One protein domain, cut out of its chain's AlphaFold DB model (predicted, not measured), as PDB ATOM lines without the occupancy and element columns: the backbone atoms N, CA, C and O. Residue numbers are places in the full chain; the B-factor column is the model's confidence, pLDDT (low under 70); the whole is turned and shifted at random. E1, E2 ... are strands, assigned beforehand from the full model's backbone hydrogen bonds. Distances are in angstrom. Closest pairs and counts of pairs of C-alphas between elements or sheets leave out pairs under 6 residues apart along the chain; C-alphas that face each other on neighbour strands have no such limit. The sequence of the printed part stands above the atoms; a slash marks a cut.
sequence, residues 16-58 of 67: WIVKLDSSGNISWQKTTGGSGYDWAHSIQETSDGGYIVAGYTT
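This is residues 16 to 58 of the 67 residues of an uncharacterized protein of Candidatus Fischerbacteria bacterium RBG_13_37_8 (UniProt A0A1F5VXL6). Two two-stranded hairpins, E3 with E4 and E1 with E2, make the arms of a loose, open V. The arms are joined at one end by the link of residues 33 to 37, and they spread toward their turns at residues 46 to 50 and 21 to 25. The printed part has 43 residues with no named helix and four named strands, in the order E1, E2, E3, E4; each hairpin is an antiparallel sheet of its own, E3 - E4 and E1 - E2, and the class is all strand. The whole is loose, with a radius of gyration of the C-alphas of 11.9 A, and elongated, spanning 34 by 22 by 13 A.

E3, the longest strand by residues, covers residues 38 to 45 and measures 20.2 A from first to last C-alpha; it bends by 60 degrees at His 41. E4 covers residues 51 to 57, 17.6 A, and ends with C-alpha 57 at (58.789, -45.163, -18.367). E2 covers residues 26 to 32, 16.7 A. E1 covers residues 16 to 20, 12.7 A, and begins with C-alpha 16 at (49.505, -50.115, -9.746).

E3 and E4 form an antiparallel hairpin, with 162 degrees between their directions. N 44 and O 52 are 2.9 A apart and N 56 and O 39 are 2.8 A apart, both within hydrogen-bond range. E1 and E2 form the other antiparallel hairpin, at 164 degrees; N 17 and O 30, 2.9 A apart, are within hydrogen-bond range. E2 and E3 are apart, and E1 is apart from both E3 and E4, as is E2 from E4.

The two C-alphas farthest apart are those of Ser 23 and Thr 58, 35.0 A. The printed part has no cut, and its three links are tight, with 5 residues each. The mean pLDDT of the printed part is 78.9; residues 32 to 39 and 56 to 58 are under 70.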
ATOM      1  N   TRP A  16      50.879 -49.830 -10.128       80.25
ATOM      2  CA  TRP A  16      49.505 -50.115  -9.746       80.25
ATOM      3  C   TRP A  16      48.814 -48.820  -9.327       80.25
ATOM      4  O   TRP A  16      49.262 -48.139  -8.405       80.25
ATOM      5  N   ILE A  17      47.734 -48.469 -10.024       82.88
ATOM      6  CA  ILE A  17      46.909 -47.300  -9.725       82.88
ATOM      7  C   ILE A  17      45.637 -47.782  -9.037       82.88
ATOM      8  O   ILE A  17      44.943 -48.661  -9.554       82.88
ATOM      9  N   VAL A  18      45.316 -47.172  -7.898       85.25
ATOM     10  CA  VAL A  18      44.147 -47.516  -7.086       85.25
ATOM     11  C   VAL A  18      43.342 -46.262  -6.802       85.25
ATOM     12  O   VAL A  18      43.876 -45.290  -6.270       85.25
ATOM     13  N   LYS A  19      42.042 -46.305  -7.100       84.31
ATOM     14  CA  LYS A  19      41.082 -45.345  -6.556       84.31
ATOM     15  C   LYS A  19      40.389 -45.973  -5.361       84.31
ATOM     16  O   LYS A  19      39.818 -47.058  -5.476       84.31
ATOM     17  N   LEU A  20      40.405 -45.259  -4.244       87.19
ATOM     18  CA  LEU A  20      39.666 -45.623  -3.042       87.19
ATOM     19  C   LEU A  20      38.394 -44.774  -2.915       87.19
ATOM     20  O   LEU A  20      38.345 -43.644  -3.408       87.19
ATOM     21  N   ASP A  21      37.369 -45.324  -2.271       88.19
ATOM     22  CA  ASP A  21      36.216 -44.561  -1.793       88.19
ATOM     23  C   ASP A  21      36.541 -43.831  -0.471       88.19
ATOM     24  O   ASP A  21      37.633 -43.960   0.088       88.19
ATOM     25  N   SER A  22      35.580 -43.066   0.055       89.94
ATOM     26  CA  SER A  22      35.729 -42.342   1.329       89.94
ATOM     27  C   SER A  22      35.945 -43.246   2.548       89.94
ATOM     28  O   SER A  22      36.353 -42.761   3.600       89.94
ATOM     29  N   SER A  23      35.652 -44.540   2.423       93.81
ATOM     30  CA  SER A  23      35.800 -45.554   3.468       93.81
ATOM     31  C   SER A  23      37.104 -46.352   3.323       93.81
ATOM     32  O   SER A  23      37.377 -47.225   4.145       93.81
ATOM     33  N   GLY A  24      37.915 -46.064   2.298       88.62
ATOM     34  CA  GLY A  24      39.163 -46.766   2.008       88.62
ATOM     35  C   GLY A  24      38.998 -48.061   1.203       88.62
ATOM     36  O   GLY A  24      39.974 -48.797   1.061       88.62
ATOM     37  N   ASN A  25      37.813 -48.358   0.656       91.69
ATOM     38  CA  ASN A  25      37.621 -49.519  -0.219       91.69
ATOM     39  C   ASN A  25      38.041 -49.199  -1.654       91.69
ATOM     40  O   ASN A  25      37.867 -48.081  -2.130       91.69
ATOM     41  N   ILE A  26      38.530 -50.203  -2.381       89.38
ATOM     42  CA  ILE A  26      38.912 -50.053  -3.790       89.38
ATOM     43  C   ILE A  26      37.658 -49.840  -4.645       89.38
ATOM     44  O   ILE A  26      36.866 -50.759  -4.835       89.38
ATOM     45  N   SER A  27      37.512 -48.639  -5.204       88.88
ATOM     46  CA  SER A  27      36.490 -48.325  -6.211       88.88
ATOM     47  C   SER A  27      36.873 -48.883  -7.581       88.88
ATOM     48  O   SER A  27      36.036 -49.436  -8.288       88.88
ATOM     49  N   TRP A  28      38.144 -48.746  -7.960       87.81
ATOM     50  CA  TRP A  28      38.717 -49.395  -9.134       87.81
ATOM     51  C   TRP A  28      40.233 -49.482  -9.002       87.81
ATOM     52  O   TRP A  28      40.862 -48.738  -8.245       87.81
ATOM     53  N   GLN A  29      40.822 -50.390  -9.771       83.44
ATOM     54  CA  GLN A  29      42.265 -50.526  -9.875       83.44
ATOM     55  C   GLN A  29      42.679 -50.798 -11.317       83.44
ATOM     56  O   GLN A  29      41.945 -51.440 -12.072       83.44
ATOM     57  N   LYS A  30      43.853 -50.298 -11.696       81.25
ATOM     58  CA  LYS A  30      44.447 -50.535 -13.008       81.25
ATOM     59  C   LYS A  30      45.946 -50.730 -12.863       81.25
ATOM     60  O   LYS A  30      46.614 -49.958 -12.182       81.25
ATOM     61  N   THR A  31      46.469 -51.733 -13.550       75.62
ATOM     62  CA  THR A  31      47.910 -51.926 -13.707       75.62
ATOM     63  C   THR A  31      48.315 -51.357 -15.060       75.62
ATOM     64  O   THR A  31      47.657 -51.605 -16.073       75.62
ATOM     65  N   THR A  32      49.344 -50.520 -15.085       68.88
ATOM     66  CA  THR A  32      49.899 -49.941 -16.314       68.88
ATOM     67  C   THR A  32      51.417 -49.953 -16.209       68.88
ATOM     68  O   THR A  32      51.970 -49.706 -15.142       68.88
ATOM     69  N   GLY A  33      52.076 -50.300 -17.309       60.75
ATOM     70  CA  GLY A  33      53.523 -50.473 -17.364       60.75
ATOM     71  C   GLY A  33      53.919 -51.595 -18.319       60.75
ATOM     72  O   GLY A  33      53.063 -52.359 -18.776       60.75
ATOM     73  N   GLY A  34      55.204 -51.641 -18.654       56.75
ATOM     74  CA  GLY A  34      55.825 -52.622 -19.543       56.75
ATOM     75  C   GLY A  34      57.002 -53.337 -18.874       56.75
ATOM     76  O   GLY A  34      57.104 -53.416 -17.654       56.75
ATOM     77  N   SER A  35      57.917 -53.877 -19.681       56.00
ATOM     78  CA  SER A  35      59.085 -54.637 -19.209       56.00
ATOM     79  C   SER A  35      60.236 -53.806 -18.633       56.00
ATOM     80  O   SER A  35      61.214 -54.394 -18.169       56.00
ATOM     81  N   GLY A  36      60.126 -52.476 -18.638       57.69
ATOM     82  CA  GLY A  36      61.134 -51.536 -18.131       57.69
ATOM     83  C   GLY A  36      60.799 -50.952 -16.757       57.69
ATOM     84  O   GLY A  36      59.753 -51.249 -16.196       57.69
ATOM     85  N   TYR A  37      61.714 -50.156 -16.184       57.56
ATOM     86  CA  TYR A  37      61.481 -49.424 -14.929       57.56
ATOM     87  C   TYR A  37      60.413 -48.368 -15.201       57.56
ATOM     88  O   TYR A  37      60.676 -47.439 -15.976       57.56
ATOM     89  N   ASP A  38      59.249 -48.514 -14.567       64.19
ATOM     90  CA  ASP A  38      58.168 -47.540 -14.634       64.19
ATOM     91  C   ASP A  38      57.907 -46.927 -13.249       64.19
ATOM     92  O   ASP A  38      57.565 -47.618 -12.286       64.19
ATOM     93  N   TRP A  39      58.057 -45.606 -13.142       67.38
ATOM     94  CA  TRP A  39      57.792 -44.841 -11.923       67.38
ATOM     95  C   TRP A  39      56.686 -43.821 -12.162       67.38
ATOM     96  O   TRP A  39      56.865 -42.880 -12.933       67.38
ATOM     97  N   ALA A  40      55.562 -43.956 -11.458       71.31
ATOM     98  CA  ALA A  40      54.549 -42.907 -11.385       71.31
ATOM     99  C   ALA A  40      54.983 -41.841 -10.363       71.31
ATOM    100  O   ALA A  40      55.204 -42.153  -9.195       71.31
ATOM    101  N   HIS A  41      55.101 -40.587 -10.801       78.25
ATOM    102  CA  HIS A  41      55.513 -39.464  -9.948       78.25
ATOM    103  C   HIS A  41      54.340 -38.590  -9.510       78.25
ATOM    104  O   HIS A  41      54.396 -37.967  -8.452       78.25
ATOM    105  N   SER A  42      53.293 -38.506 -10.328       79.62
ATOM    106  CA  SER A  42      52.150 -37.639 -10.067       79.62
ATOM    107  C   SER A  42      50.873 -38.246 -10.630       79.62
ATOM    108  O   SER A  42      50.879 -38.870 -11.692       79.62
ATOM    109  N   ILE A  43      49.777 -38.041  -9.907       85.12
ATOM    110  CA  ILE A  43      48.421 -38.332 -10.350       85.12
ATOM    111  C   ILE A  43      47.557 -37.101 -10.093       85.12
ATOM    112  O   ILE A  43      47.639 -36.503  -9.021       85.12
ATOM    113  N   GLN A  44      46.739 -36.735 -11.073       88.38
ATOM    114  CA  GLN A  44      45.820 -35.607 -10.991       88.38
ATOM    115  C   GLN A  44      44.452 -36.023 -11.534       88.38
ATOM    116  O   GLN A  44      44.357 -36.584 -12.626       88.38
ATOM    117  N   GLU A  45      43.393 -35.736 -10.780       87.88
ATOM    118  CA  GLU A  45      42.017 -35.876 -11.262       87.88
ATOM    119  C   GLU A  45      41.678 -34.724 -12.218       87.88
ATOM    120  O   GLU A  45      42.017 -33.564 -11.959       87.88
ATOM    121  N   THR A  46      41.045 -35.042 -13.342       88.69
ATOM    122  CA  THR A  46      40.597 -34.063 -14.337       88.69
ATOM    123  C   THR A  46      39.171 -33.603 -14.044       88.69
ATOM    124  O   THR A  46      38.402 -34.276 -13.362       88.69
ATOM    125  N   SER A  47      38.788 -32.431 -14.558       90.38
ATOM    126  CA  SER A  47      37.470 -31.828 -14.293       90.38
ATOM    127  C   SER A  47      36.285 -32.631 -14.840       90.38
ATOM    128  O   SER A  47      35.147 -32.375 -14.463       90.38
ATOM    129  N   ASP A  48      36.539 -33.573 -15.745       90.62
ATOM    130  CA  ASP A  48      35.566 -34.519 -16.296       90.62
ATOM    131  C   ASP A  48      35.482 -35.839 -15.498       90.62
ATOM    132  O   ASP A  48      34.762 -36.752 -15.900       90.62
ATOM    133  N   GLY A  49      36.188 -35.951 -14.364       83.81
ATOM    134  CA  GLY A  49      36.220 -37.150 -13.517       83.81
ATOM    135  C   GLY A  49      37.205 -38.230 -13.982       83.81
ATOM    136  O   GLY A  49      37.188 -39.350 -13.461       83.81
ATOM    137  N   GLY A  50      38.048 -37.920 -14.970       86.81
ATOM    138  CA  GLY A  50      39.171 -38.753 -15.394       86.81
ATOM    139  C   GLY A  50      40.421 -38.593 -14.518       86.81
ATOM    140  O   GLY A  50      40.439 -37.864 -13.528       86.81
ATOM    141  N   TYR A  51      41.496 -39.291 -14.894       83.50
ATOM    142  CA  TYR A  51      42.780 -39.252 -14.188       83.50
ATOM    143  C   TYR A  51      43.943 -39.139 -15.169       83.50
ATOM    144  O   TYR A  51      44.056 -39.934 -16.105       83.50
ATOM    145  N   ILE A  52      44.844 -38.193 -14.909       82.69
ATOM    146  CA  ILE A  52      46.143 -38.075 -15.570       82.69
ATOM    147  C   ILE A  52      47.195 -38.626 -14.618       82.69
ATOM    148  O   ILE A  52      47.294 -38.187 -13.474       82.69
ATOM    149  N   VAL A  53      47.999 -39.570 -15.100       80.56
ATOM    150  CA  VAL A  53      49.164 -40.091 -14.379       80.56
ATOM    151  C   VAL A  53      50.406 -39.720 -15.169       80.56
ATOM    152  O   VAL A  53      50.516 -40.057 -16.347       80.56
ATOM    153  N   ALA A  54      51.330 -39.020 -14.520       80.00
ATOM    154  CA  ALA A  54      52.619 -38.655 -15.085       80.00
ATOM    155  C   ALA A  54      53.727 -39.432 -14.371       80.00
ATOM    156  O   ALA A  54      53.764 -39.541 -13.141       80.00
ATOM    157  N   GLY A  55      54.641 -39.977 -15.159       75.06
ATOM    158  CA  GLY A  55      55.691 -40.851 -14.675       75.06
ATOM    159  C   GLY A  55      56.798 -41.024 -15.699       75.06
ATOM    160  O   GLY A  55      56.677 -40.593 -16.845       75.06
ATOM    161  N   TYR A  56      57.880 -41.655 -15.270       67.00
ATOM    162  CA  TYR A  56      58.956 -42.065 -16.150       67.00
ATOM    163  C   TYR A  56      58.738 -43.521 -16.540       67.00
ATOM    164  O   TYR A  56      58.577 -44.371 -15.669       67.00
ATOM    165  N   THR A  57      58.736 -43.801 -17.839       66.38
ATOM    166  CA  THR A  57      58.789 -45.163 -18.367       66.38
ATOM    167  C   THR A  57      60.039 -45.292 -19.215       66.38
ATOM    168  O   THR A  57      60.267 -44.514 -20.141       66.38
ATOM    169  N   THR A  58      60.863 -46.287 -18.906       59.78
ATOM    170  CA  THR A  58      61.987 -46.664 -19.782       59.78
ATOM    171  C   THR A  58      61.530 -47.505 -20.980       59.78
ATOM    172  O   THR A  58      62.338 -47.806 -21.854       59.78
TER     173      THR A  58